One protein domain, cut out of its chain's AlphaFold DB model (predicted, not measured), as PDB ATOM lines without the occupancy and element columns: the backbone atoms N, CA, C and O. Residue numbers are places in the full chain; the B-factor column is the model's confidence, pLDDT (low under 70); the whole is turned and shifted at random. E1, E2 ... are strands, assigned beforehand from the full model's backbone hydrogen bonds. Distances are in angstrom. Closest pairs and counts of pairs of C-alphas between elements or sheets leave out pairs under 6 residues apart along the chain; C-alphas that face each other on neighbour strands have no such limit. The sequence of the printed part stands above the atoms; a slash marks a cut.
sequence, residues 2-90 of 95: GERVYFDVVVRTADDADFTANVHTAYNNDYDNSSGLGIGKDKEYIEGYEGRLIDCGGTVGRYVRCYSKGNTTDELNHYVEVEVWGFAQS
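Overview. This is residues 2 to 90 of the 95 residues of an uncharacterized protein of Candidatus Hydrogenedentes bacterium (UniProt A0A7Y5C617). This domain has little regular structure: a small antiparallel sheet of three strands, order E2, E1, E3, with long loops on both sides of it. Residues 47 to 58 and the last stretch, 80 to 90, pass over one face, while residues 31 to 39 loop out on the other side near the end of E2. The printed part has 89 residues with no named helix and three named strands, E1, E2, E3 along the chain, 15 residues in all; the class is all strand. It is compact, with a radius of gyration of the C-alphas of 13.5 A, yet elongated, spanning 45 by 28 by 20 A.

Arrangement. Look first at inner strand E1, residues 10 to 14. It forms a hairpin with edge strand E2, residues 24 to 28, antiparallel at 172 degrees; N 13 and O 24 are 2.9 A apart, within hydrogen-bond range. Edge strand E3, residues 63 to 67, is antiparallel to E1 at 161 degrees, with N 12 and O 65 at 3.0 A. E2 and E3 are apart. Residues 5 to 6 pair antiparallel with 45 to 46.

Along the chain. Find C-alpha 10 at (-40.999, 14.799, -31.875); E1 runs 13.2 A from there. E2 spans 10.8 A. E3 spans 13.2 A, ending at C-alpha 67, (-44.349, 18.359, -31.089).

Size, cuts and confidence. The farthest C-alphas, Gly 2 and Ser 90, are 44.9 A apart. The printed part has no cut. The link from E2 to E3 is long, 34 residues. In this model, residue 2 alone has pLDDT under 70.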
ATOM      1  N   GLY A   2     -28.293  33.607 -37.583       66.06
ATOM      2  CA  GLY A   2     -27.787  32.244 -37.788       66.06
ATOM      3  C   GLY A   2     -28.908  31.285 -38.182       66.06
ATOM      4  O   GLY A   2     -30.079  31.662 -38.141       66.06
ATOM      5  N   GLU A   3     -28.541  30.063 -38.562       83.38
ATOM      6  CA  GLU A   3     -29.495  28.968 -38.758       83.38
ATOM      7  C   GLU A   3     -30.285  28.724 -37.461       83.38
ATOM      8  O   GLU A   3     -29.723  28.744 -36.359       83.38
ATOM      9  N   ARG A   4     -31.605  28.538 -37.581       93.06
ATOM     10  CA  ARG A   4     -32.451  28.166 -36.442       93.06
ATOM     11  C   ARG A   4     -32.291  26.676 -36.184       93.06
ATOM     12  O   ARG A   4     -32.366  25.887 -37.116       93.06
ATOM     13  N   VAL A   5     -32.119  26.296 -34.925       95.75
ATOM     14  CA  VAL A   5     -32.182  24.892 -34.504       95.75
ATOM     15  C   VAL A   5     -33.424  24.729 -33.643       95.75
ATOM     16  O   VAL A   5     -33.599  25.499 -32.697       95.75
ATOM     17  N   TYR A   6     -34.293  23.782 -33.994       96.94
ATOM     18  CA  TYR A   6     -35.532  23.511 -33.263       96.94
ATOM     19  C   TYR A   6     -35.321  22.458 -32.178       96.94
ATOM     20  O   TYR A   6     -34.689  21.419 -32.403       96.94
ATOM     21  N   PHE A   7     -35.885  22.730 -31.004       96.81
ATOM     22  CA  PHE A   7     -35.774  21.874 -29.826       96.81
ATOM     23  C   PHE A   7     -36.995  20.972 -29.675       96.81
ATOM     24  O   PHE A   7     -38.106  21.341 -30.070       96.81
ATOM     25  N   ASP A   8     -36.763  19.800 -29.090       97.88
ATOM     26  CA  ASP A   8     -37.770  18.794 -28.746       97.88
ATOM     27  C   ASP A   8     -38.781  18.516 -29.864       97.88
ATOM     28  O   ASP A   8     -39.986  18.362 -29.652       97.88
ATOM     29  N   VAL A   9     -38.286  18.490 -31.093       98.12
ATOM     30  CA  VAL A   9     -39.034  18.045 -32.248       98.12
ATOM     31  C   VAL A   9     -39.272  16.545 -32.115       98.12
ATOM     32  O   VAL A   9     -38.351  15.727 -32.193       98.12
ATOM     33  N   VAL A  10     -40.543  16.188 -31.949       98.62
ATOM     34  CA  VAL A  10     -40.999  14.799 -31.875       98.62
ATOM     35  C   VAL A  10     -42.107  14.586 -32.893       98.62
ATOM     36  O   VAL A  10     -43.110  15.297 -32.883       98.62
ATOM     37  N   VAL A  11     -41.954  13.582 -33.755       98.38
ATOM     38  CA  VAL A  11     -42.984  13.183 -34.720       98.38
ATOM     39  C   VAL A  11     -43.447  11.778 -34.390       98.38
ATOM     40  O   VAL A  11     -42.651  10.834 -34.341       98.38
ATOM     41  N   ARG A  12     -44.750  11.642 -34.137       98.44
ATOM     42  CA  ARG A  12     -45.373  10.370 -33.769       98.44
ATOM     43  C   ARG A  12     -46.536  10.046 -34.686       98.44
ATOM     44  O   ARG A  12     -47.231  10.952 -35.146       98.44
ATOM     45  N   THR A  13     -46.776   8.757 -34.871       98.00
ATOM     46  CA  THR A  13     -47.972   8.228 -35.522       98.00
ATOM     47  C   THR A  13     -48.801   7.416 -34.532       98.00
ATOM     48  O   THR A  13     -48.251   6.890 -33.565       98.00
ATOM     49  N   ALA A  14     -50.109   7.323 -34.752       98.31
ATOM     50  CA  ALA A  14     -51.017   6.503 -33.949       98.31
ATOM     51  C   ALA A  14     -52.254   6.077 -34.752       98.31
ATOM     52  O   ALA A  14     -52.577   6.674 -35.786       98.31
ATOM     53  N   ASP A  15     -52.978   5.083 -34.244       97.88
ATOM     54  CA  ASP A  15     -54.243   4.630 -34.838       97.88
ATOM     55  C   ASP A  15     -55.441   5.493 -34.414       97.88
ATOM     56  O   ASP A  15     -56.437   5.596 -35.140       97.88
ATOM     57  N   ASP A  16     -55.338   6.159 -33.264       98.19
ATOM     58  CA  ASP A  16     -56.372   7.000 -32.668       98.19
ATOM     59  C   ASP A  16     -55.904   8.447 -32.441       98.19
ATOM     60  O   ASP A  16     -54.719   8.740 -32.283       98.19
ATOM     61  N   ALA A  17     -56.868   9.371 -32.409       97.94
ATOM     62  CA  ALA A  17     -56.601  10.801 -32.261       97.94
ATOM     63  C   ALA A  17     -56.046  11.170 -30.874       97.94
ATOM     64  O   ALA A  17     -55.395  12.209 -30.730       97.94
ATOM     65  N   ASP A  18     -56.277  10.324 -29.867       97.81
ATOM     66  CA  ASP A  18     -55.803  10.539 -28.502       97.81
ATOM     67  C   ASP A  18     -54.364  10.034 -28.304       97.81
ATOM     68  O   ASP A  18     -53.743  10.354 -27.292       97.81
ATOM     69  N   PHE A  19     -53.788   9.349 -29.304       97.94
ATOM     70  CA  PHE A  19     -52.449   8.755 -29.262       97.94
ATOM     71  C   PHE A  19     -52.316   7.749 -28.112       97.94
ATOM     72  O   PHE A  19     -51.410   7.842 -27.281       97.94
ATOM     73  N   THR A  20     -53.224   6.773 -28.068       97.44
ATOM     74  CA  THR A  20     -53.258   5.722 -27.037       97.44
ATOM     75  C   THR A  20     -53.028   4.311 -27.586       97.44
ATOM     76  O   THR A  20     -52.589   3.434 -26.841       97.44
ATOM     77  N   ALA A  21     -53.250   4.086 -28.880       97.81
ATOM     78  CA  ALA A  21     -53.111   2.809 -29.566       97.81
ATOM     79  C   ALA A  21     -52.030   2.873 -30.656       97.81
ATOM     80  O   ALA A  21     -52.001   3.788 -31.481       97.81
ATOM     81  N   ASN A  22     -51.150   1.863 -30.653       96.88
ATOM     82  CA  ASN A  22     -50.083   1.665 -31.643       96.88
ATOM     83  C   ASN A  22     -49.248   2.924 -31.914       96.88
ATOM     84  O   ASN A  22     -48.936   3.264 -33.053       96.88
ATOM     85  N   VAL A  23     -48.885   3.633 -30.844       98.00
ATOM     86  CA  VAL A  23     -48.132   4.877 -30.973       98.00
ATOM     87  C   VAL A  23     -46.680   4.586 -31.326       98.00
ATOM     88  O   VAL A  23     -45.947   3.996 -30.530       98.00
ATOM     89  N   HIS A  24     -46.246   5.069 -32.481       97.88
ATOM     90  CA  HIS A  24     -44.869   4.963 -32.943       97.88
ATOM     91  C   HIS A  24     -44.213   6.343 -32.964       97.88
ATOM     92  O   HIS A  24     -44.845   7.333 -33.323       97.88
ATOM     93  N   THR A  25     -42.942   6.423 -32.582       98.12
ATOM     94  CA  THR A  25     -42.150   7.655 -32.666       98.12
ATOM     95  C   THR A  25     -41.191   7.519 -33.840       98.12
ATOM     96  O   THR A  25     -40.276   6.706 -33.783       98.12
ATOM     97  N   ALA A  26     -41.419   8.290 -34.903       97.81
ATOM     98  CA  ALA A  26     -40.589   8.271 -36.108       97.81
ATOM     99  C   ALA A  26     -39.339   9.155 -35.974       97.81
ATOM    100  O   ALA A  26     -38.330   8.910 -36.624       97.81
ATOM    101  N   TYR A  27     -39.412  10.187 -35.132       98.50
ATOM    102  CA  TYR A  27     -38.314  11.113 -34.881       98.50
ATOM    103  C   TYR A  27     -38.461  11.740 -33.496       98.50
ATOM    104  O   TYR A  27     -39.579  12.079 -33.096       98.50
ATOM    105  N   ASN A  28     -37.358  11.888 -32.768       98.69
ATOM    106  CA  ASN A  28     -37.295  12.528 -31.460       98.69
ATOM    107  C   ASN A  28     -35.875  13.053 -31.160       98.69
ATOM    108  O   ASN A  28     -34.967  12.255 -30.895       98.69
ATOM    109  N   ASN A  29     -35.700  14.380 -31.137       98.19
ATOM    110  CA  ASN A  29     -34.465  15.041 -30.679       98.19
ATOM    111  C   ASN A  29     -34.560  15.646 -29.257       98.19
ATOM    112  O   ASN A  29     -33.679  16.414 -28.870       98.19
ATOM    113  N   ASP A  30     -35.589  15.306 -28.473       98.50
ATOM    114  CA  ASP A  30     -35.727  15.669 -27.053       98.50
ATOM    115  C   ASP A  30     -34.772  14.820 -26.190       98.50
ATOM    116  O   ASP A  30     -35.130  13.764 -25.661       98.50
ATOM    117  N   TYR A  31     -33.508  15.235 -26.095       97.44
ATOM    118  CA  TYR A  31     -32.451  14.439 -25.460       97.44
ATOM    119  C   TYR A  31     -32.569  14.346 -23.929       97.44
ATOM    120  O   TYR A  31     -31.984  13.440 -23.328       97.44
ATOM    121  N   ASP A  32     -33.286  15.269 -23.286       97.56
ATOM    122  CA  ASP A  32     -33.462  15.321 -21.831       97.56
ATOM    123  C   ASP A  32     -34.893  14.994 -21.378       97.56
ATOM    124  O   ASP A  32     -35.180  15.000 -20.177       97.56
ATOM    125  N   ASN A  33     -35.759  14.604 -22.321       98.06
ATOM    126  CA  ASN A  33     -37.164  14.274 -22.105       98.06
ATOM    127  C   ASN A  33     -37.967  15.453 -21.520       98.06
ATOM    128  O   ASN A  33     -38.924  15.252 -20.761       98.06
ATOM    129  N   SER A  34     -37.591  16.693 -21.839       97.31
ATOM    130  CA  SER A  34     -38.266  17.878 -21.314       97.31
ATOM    131  C   SER A  34     -39.647  18.130 -21.936       97.31
ATOM    132  O   SER A  34     -40.391  18.989 -21.442       97.31
ATOM    133  N   SER A  35     -40.031  17.353 -22.955       97.00
ATOM    134  CA  SER A  35     -41.387  17.282 -23.512       97.00
ATOM    135  C   SER A  35     -42.190  16.062 -23.031       97.00
ATOM    136  O   SER A  35     -43.380  15.949 -23.328       97.00
ATOM    137  N   GLY A  36     -41.591  15.164 -22.237       97.69
ATOM    138  CA  GLY A  36     -42.292  14.064 -21.561       97.69
ATOM    139  C   GLY A  36     -42.729  12.907 -22.468       97.69
ATOM    140  O   GLY A  36     -43.573  12.103 -22.068       97.69
ATOM    141  N   LEU A  37     -42.177  12.811 -23.682       97.56
ATOM    142  CA  LEU A  37     -42.523  11.794 -24.690       97.56
ATOM    143  C   LEU A  37     -41.469  10.679 -24.826       97.56
ATOM    144  O   LEU A  37     -41.560   9.842 -25.727       97.56
ATOM    145  N   GLY A  38     -40.504  10.642 -23.909       97.62
ATOM    146  CA  GLY A  38     -39.354   9.746 -23.896       97.62
ATOM    147  C   GLY A  38     -38.073  10.435 -24.373       97.62
ATOM    148  O   GLY A  38     -38.118  11.407 -25.119       97.62
ATOM    149  N   ILE A  39     -36.924   9.890 -23.958       98.19
ATOM    150  CA  ILE A  39     -35.598  10.391 -24.350       98.19
ATOM    151  C   ILE A  39     -35.351  10.105 -25.837       98.19
ATOM    152  O   ILE A  39     -35.296   8.943 -26.257       98.19
ATOM    153  N   GLY A  40     -35.179  11.175 -26.603       98.00
ATOM    154  CA  GLY A  40     -34.820  11.188 -28.009       98.00
ATOM    155  C   GLY A  40     -33.367  10.801 -28.269       98.00
ATOM    156  O   GLY A  40     -32.490  10.933 -27.416       98.00
ATOM    157  N   LYS A  41     -33.119  10.280 -29.469       97.25
ATOM    158  CA  LYS A  41     -31.781   9.880 -29.940       97.25
ATOM    159  C   LYS A  41     -31.446  10.456 -31.307       97.25
ATOM    160  O   LYS A  41     -30.329  10.263 -31.789       97.25
ATOM    161  N   ASP A  42     -32.405  11.122 -31.940       98.25
ATOM    162  CA  ASP A  42     -32.194  11.719 -33.239       98.25
ATOM    163  C   ASP A  42     -31.413  13.020 -33.111       98.25
ATOM    164  O   ASP A  42     -31.552  13.774 -32.149       98.25
ATOM    165  N   LYS A  43     -30.587  13.292 -34.121       95.19
ATOM    166  CA  LYS A  43     -29.861  14.561 -34.214       95.19
ATOM    167  C   LYS A  43     -30.817  15.713 -34.445       95.19
ATOM    168  O   LYS A  43     -31.817  15.547 -35.146       95.19
ATOM    169  N   GLU A  44     -30.412  16.877 -33.970       92.19
ATOM    170  CA  GLU A  44     -31.111  18.150 -33.996       92.19
ATOM    171  C   GLU A  44     -31.688  18.500 -35.372       92.19
ATOM    172  O   GLU A  44     -31.104  18.184 -36.415       92.19
ATOM    173  N   TYR A  45     -32.838  19.173 -35.382       95.62
ATOM    174  CA  TYR A  45     -33.388  19.781 -36.587       95.62
ATOM    175  C   TYR A  45     -32.761  21.165 -36.763       95.62
ATOM    176  O   TYR A  45     -33.154  22.126 -36.105       95.62
ATOM    177  N   ILE A  46     -31.818  21.261 -37.701       94.62
ATOM    178  CA  ILE A  46     -31.273  22.525 -38.207       94.62
ATOM    179  C   ILE A  46     -32.126  22.979 -39.397       94.62
ATOM    180  O   ILE A  46     -32.308  22.224 -40.349       94.62
ATOM    181  N   GLU A  47     -32.690  24.179 -39.313       91.38
ATOM    182  CA  GLU A  47     -33.604  24.727 -40.314       91.38
ATOM    183  C   GLU A  47     -32.892  25.090 -41.620       91.38
ATOM    184  O   GLU A  47     -31.858  25.760 -41.616       91.38
ATOM    185  N   GLY A  48     -33.512  24.711 -42.739       90.56
ATOM    186  CA  GLY A  48     -33.071  25.014 -44.096       90.56
ATOM    187  C   GLY A  48     -34.210  24.820 -45.100       90.56
ATOM    188  O   GLY A  48     -35.232  24.217 -44.782       90.56
ATOM    189  N   TYR A  49     -34.035  25.302 -46.334       90.81
ATOM    190  CA  TYR A  49     -35.093  25.280 -47.361       90.81
ATOM    191  C   TYR A  49     -35.549  23.866 -47.770       90.81
ATOM    192  O   TYR A  49     -36.598  23.723 -48.385       90.81
ATOM    193  N   GLU A  50     -34.764  22.833 -47.457       92.31
ATOM    194  CA  GLU A  50     -35.074  21.424 -47.741       92.31
ATOM    195  C   GLU A  50     -35.971  20.789 -46.666       92.31
ATOM    196  O   GLU A  50     -36.483  19.687 -46.859       92.31
ATOM    197  N   GLY A  51     -36.160  21.467 -45.528       93.00
ATOM    198  CA  GLY A  51     -36.826  20.905 -44.362       93.00
ATOM    199  C   GLY A  51     -36.071  19.705 -43.777       93.00
ATOM    200  O   GLY A  51     -34.844  19.605 -43.858       93.00
ATOM    201  N   ARG A  52     -36.813  18.777 -43.164       94.88
ATOM    202  CA  ARG A  52     -36.273  17.540 -42.588       94.88
ATOM    203  C   ARG A  52     -37.056  16.335 -43.090       94.88
ATOM    204  O   ARG A  52     -38.219  16.159 -42.738       94.88
ATOM    205  N   LEU A  53     -36.387  15.463 -43.843       96.00
ATOM    206  CA  LEU A  53     -36.926  14.147 -44.169       96.00
ATOM    207  C   LEU A  53     -36.889  13.252 -42.921       96.00
ATOM    208  O   LEU A  53     -35.835  13.078 -42.304       96.00
ATOM    209  N   ILE A  54     -38.042  12.690 -42.566       96.81
ATOM    210  CA  ILE A  54     -38.217  11.768 -41.444       96.81
ATOM    211  C   ILE A  54     -38.654  10.422 -42.012       96.81
ATOM    212  O   ILE A  54     -39.691  10.331 -42.668       96.81
ATOM    213  N   ASP A  55     -37.854   9.385 -41.773       95.38
ATOM    214  CA  ASP A  55     -38.193   8.025 -42.180       95.38
ATOM    215  C   ASP A  55     -39.141   7.389 -41.155       95.38
ATOM    216  O   ASP A  55     -38.782   7.161 -40.001       95.38
ATOM    217  N   CYS A  56     -40.368   7.096 -41.585       93.56
ATOM    218  CA  CYS A  56     -41.380   6.444 -40.756       93.56
ATOM    219  C   CYS A  56     -41.288   4.907 -40.781       93.56
ATOM    220  O   CYS A  56     -42.131   4.247 -40.171       93.56
ATOM    221  N   GLY A  57     -40.327   4.317 -41.503       92.06
ATOM    222  CA  GLY A  57     -40.053   2.877 -41.481       92.06
ATOM    223  C   GLY A  57     -41.205   1.992 -41.973       92.06
ATOM    224  O   GLY A  57     -41.308   0.840 -41.566       92.06
ATOM    225  N   GLY A  58     -42.111   2.531 -42.798       90.88
ATOM    226  CA  GLY A  58     -43.311   1.816 -43.254       90.88
ATOM    227  C   GLY A  58     -44.391   1.632 -42.181       90.88
ATOM    228  O   GLY A  58     -45.274   0.791 -42.346       90.88
ATOM    229  N   THR A  59     -44.334   2.398 -41.087       93.69
ATOM    230  CA  THR A  59     -45.334   2.348 -40.014       93.69
ATOM    231  C   THR A  59     -46.736   2.616 -40.554       93.69
ATOM    232  O   THR A  59     -46.979   3.619 -41.226       93.69
ATOM    233  N   VAL A  60     -47.677   1.741 -40.205       93.50
ATOM    234  CA  VAL A  60     -49.103   1.970 -40.443       93.50
ATOM    235  C   VAL A  60     -49.658   2.804 -39.291       93.50
ATOM    236  O   VAL A  60     -49.452   2.474 -38.127       93.50
ATOM    237  N   GLY A  61     -50.350   3.889 -39.622       94.94
ATOM    238  CA  GLY A  61     -51.031   4.741 -38.655       94.94
ATOM    239  C   GLY A  61     -52.031   5.656 -39.351       94.94
ATOM    240  O   GLY A  61     -51.982   5.850 -40.567       94.94
ATOM    241  N   ARG A  62     -52.959   6.220 -38.578       96.69
ATOM    242  CA  ARG A  62     -54.012   7.113 -39.081       96.69
ATOM    243  C   ARG A  62     -53.754   8.581 -38.764       96.69
ATOM    244  O   ARG A  62     -54.158   9.453 -39.529       96.69
ATOM    245  N   TYR A  63     -53.114   8.854 -37.634       98.19
ATOM    246  CA  TYR A  63     -52.833  10.201 -37.158       98.19
ATOM    247  C   TYR A  63     -51.330  10.424 -37.098       98.19
ATOM    248  O   TYR A  63     -50.598   9.540 -36.664       98.19
ATOM    249  N   VAL A  64     -50.893  11.619 -37.488       97.88
ATOM    250  CA  VAL A  64     -49.533  12.127 -37.270       97.88
ATOM    251  C   VAL A  64     -49.635  13.324 -36.332       97.88
ATOM    252  O   VAL A  64     -50.537  14.149 -36.476       97.88
ATOM    253  N   ARG A  65     -48.731  13.425 -35.358       98.12
ATOM    254  CA  ARG A  65     -48.623  14.596 -34.483       98.12
ATOM    255  C   ARG A  65     -47.172  15.019 -34.359       98.12
ATOM    256  O   ARG A  65     -46.303  14.200 -34.061       98.12
ATOM    257  N   CYS A  66     -46.960  16.313 -34.560       98.00
ATOM    258  CA  CYS A  66     -45.681  16.983 -34.396       98.00
ATOM    259  C   CYS A  66     -45.696  17.763 -33.079       98.00
ATOM    260  O   CYS A  66     -46.629  18.520 -32.811       98.00
ATOM    261  N   TYR A  67     -44.658  17.575 -32.277       97.75
ATOM    262  CA  TYR A  67     -44.349  18.359 -31.089       97.75
ATOM    263  C   TYR A  67     -43.061  19.140 -31.349       97.75
ATOM    264  O   TYR A  67     -42.236  18.698 -32.147       97.75
ATOM    265  N   SER A  68     -42.917  20.299 -30.713       96.62
ATOM    266  CA  SER A  68     -41.712  21.133 -30.739       96.62
ATOM    267  C   SER A  68     -41.754  22.140 -29.592       96.62
ATOM    268  O   SER A  68     -42.836  22.489 -29.098       96.62
ATOM    269  N   LYS A  69     -40.579  22.600 -29.151       97.12
ATOM    270  CA  LYS A  69     -40.433  23.455 -27.967       97.12
ATOM    271  C   LYS A  69     -39.489  24.635 -28.211       97.12
ATOM    272  O   LYS A  69     -38.503  24.836 -27.506       97.12
ATOM    273  N   GLY A  70     -39.827  25.441 -29.208       96.12
ATOM    274  CA  GLY A  70     -39.100  26.654 -29.555       96.12
ATOM    275  C   GLY A  70     -37.839  26.382 -30.370       96.12
ATOM    276  O   GLY A  70     -37.644  25.303 -30.941       96.12
ATOM    277  N   ASN A  71     -36.985  27.399 -30.456       96.25
ATOM    278  CA  ASN A  71     -35.764  27.345 -31.246       96.25
ATOM    279  C   ASN A  71     -34.661  28.255 -30.677       96.25
ATOM    280  O   ASN A  71     -34.837  28.962 -29.688       96.25
ATOM    281  N   THR A  72     -33.493  28.257 -31.320       96.00
ATOM    282  CA  THR A  72     -32.328  29.070 -30.919       96.00
ATOM    283  C   THR A  72     -32.490  30.589 -31.079       96.00
ATOM    284  O   THR A  72     -31.611  31.332 -30.647       96.00
ATOM    285  N   THR A  73     -33.550  31.074 -31.733       94.94
ATOM    286  CA  THR A  73     -33.758  32.504 -32.046       94.94
ATOM    287  C   THR A  73     -34.932  33.122 -31.288       94.94
ATOM    288  O   THR A  73     -34.857  34.294 -30.923       94.94
ATOM    289  N   ASP A  74     -35.996  32.360 -31.047       93.56
ATOM    290  CA  ASP A  74     -37.173  32.773 -30.280       93.56
ATOM    291  C   ASP A  74     -37.891  31.557 -29.654       93.56
ATOM    292  O   ASP A  74     -37.517  30.404 -29.869       93.56
ATOM    293  N   GLU A  75     -38.925  31.819 -28.853       93.75
ATOM    294  CA  GLU A  75     -39.688  30.787 -28.130       93.75
ATOM    295  C   GLU A  75     -40.773  30.106 -28.990       93.75
ATOM    296  O   GLU A  75     -41.515  29.260 -28.490       93.75
ATOM    297  N   LEU A  76     -40.911  30.470 -30.271       95.94
ATOM    298  CA  LEU A  76     -42.003  30.000 -31.120       95.94
ATOM    299  C   LEU A  76     -41.637  28.729 -31.895       95.94
ATOM    300  O   LEU A  76     -40.480  28.445 -32.211       95.94
ATOM    301  N   ASN A  77     -42.678  27.990 -32.270       95.62
ATOM    302  CA  ASN A  77     -42.598  26.900 -33.233       95.62
ATOM    303  C   ASN A  77     -43.078  27.414 -34.593       95.62
ATOM    304  O   ASN A  77     -44.174  27.972 -34.681       95.62
ATOM    305  N   HIS A  78     -42.302  27.196 -35.654       94.69
ATOM    306  CA  HIS A  78     -42.694  27.595 -37.004       94.69
ATOM    307  C   HIS A  78     -42.754  26.379 -37.919       94.69
ATOM    308  O   HIS A  78     -41.758  25.690 -38.113       94.69
ATOM    309  N   TYR A  79     -43.919  26.164 -38.517       94.06
ATOM    310  CA  TYR A  79     -44.116  25.205 -39.596       94.06
ATOM    311  C   TYR A  79     -44.611  25.984 -40.804       94.06
ATOM    312  O   TYR A  79     -45.673  26.605 -40.749       94.06
ATOM    313  N   VAL A  80     -43.826  25.981 -41.877       94.69
ATOM    314  CA  VAL A  80     -44.282  26.490 -43.177       94.69
ATOM    315  C   VAL A  80     -45.086  25.407 -43.891       94.69
ATOM    316  O   VAL A  80     -46.123  25.700 -44.480       94.69
ATOM    317  N   GLU A  81     -44.639  24.157 -43.779       96.00
ATOM    318  CA  GLU A  81     -45.237  23.004 -44.439       96.00
ATOM    319  C   GLU A  81     -45.025  21.727 -43.613       96.00
ATOM    320  O   GLU A  81     -44.036  21.589 -42.890       96.00
ATOM    321  N   VAL A  82     -45.978  20.800 -43.719       97.00
ATOM    322  CA  VAL A  82     -45.857  19.408 -43.278       97.00
ATOM    323  C   VAL A  82     -46.475  18.551 -44.371       97.00
ATOM    324  O   VAL A  82     -47.657  18.706 -44.675       97.00
ATOM    325  N   GLU A  83     -45.695  17.628 -44.923       97.31
ATOM    326  CA  GLU A  83     -46.154  16.707 -45.956       97.31
ATOM    327  C   GLU A  83     -46.002  15.262 -45.474       97.31
ATOM    328  O   GLU A  83     -44.961  14.869 -44.947       97.31
ATOM    329  N   VAL A  84     -47.066  14.470 -45.618       96.62
ATOM    330  CA  VAL A  84     -47.106  13.071 -45.178       96.62
ATOM    331  C   VAL A  84     -47.294  12.184 -46.397       96.62
ATOM    332  O   VAL A  84     -48.308  12.273 -47.088       96.62
ATOM    333  N   TRP A  85     -46.324  11.303 -46.626       95.38
ATOM    334  CA  TRP A  85     -46.303  10.380 -47.753       95.38
ATOM    335  C   TRP A  85     -46.531   8.947 -47.283       95.38
ATOM    336  O   TRP A  85     -45.982   8.513 -46.271       95.38
ATOM    337  N   GLY A  86     -47.320   8.194 -48.042       93.44
ATOM    338  CA  GLY A  86     -47.582   6.791 -47.766       93.44
ATOM    339  C   GLY A  86     -48.565   6.185 -48.757       93.44
ATOM    340  O   GLY A  86     -49.126   6.877 -49.608       93.44
ATOM    341  N   PHE A  87     -48.777   4.880 -48.628       92.75
ATOM    342  CA  PHE A  87     -49.831   4.161 -49.336       92.75
ATOM    343  C   PHE A  87     -51.056   4.022 -48.438       92.75
ATOM    344  O   PHE A  87     -50.936   3.992 -47.210       92.75
ATOM    345  N   ALA A  88     -52.240   3.886 -49.037       92.25
ATOM    346  CA  ALA A  88     -53.388   3.444 -48.265       92.25
ATOM    347  C   ALA A  88     -53.105   2.037 -47.722       92.25
ATOM    348  O   ALA A  88     -52.571   1.183 -48.428       92.25
ATOM    349  N   GLN A  89     -53.496   1.769 -46.474       89.19
ATOM    350  CA  GLN A  89     -53.301   0.451 -45.860       89.19
ATOM    351  C   GLN A  89     -53.929  -0.679 -46.696       89.19
ATOM    352  O   GLN A  89     -53.414  -1.792 -46.717       89.19
ATOM    353  N   SER A  90     -55.021  -0.391 -47.413       90.81
ATOM    354  CA  SER A  90     -55.681  -1.329 -48.330       90.81
ATOM    355  C   SER A  90     -54.804  -1.803 -49.487       90.81
ATOM    356  O   SER A  90     -55.094  -2.858 -50.052       90.81
TER     357      SER A  90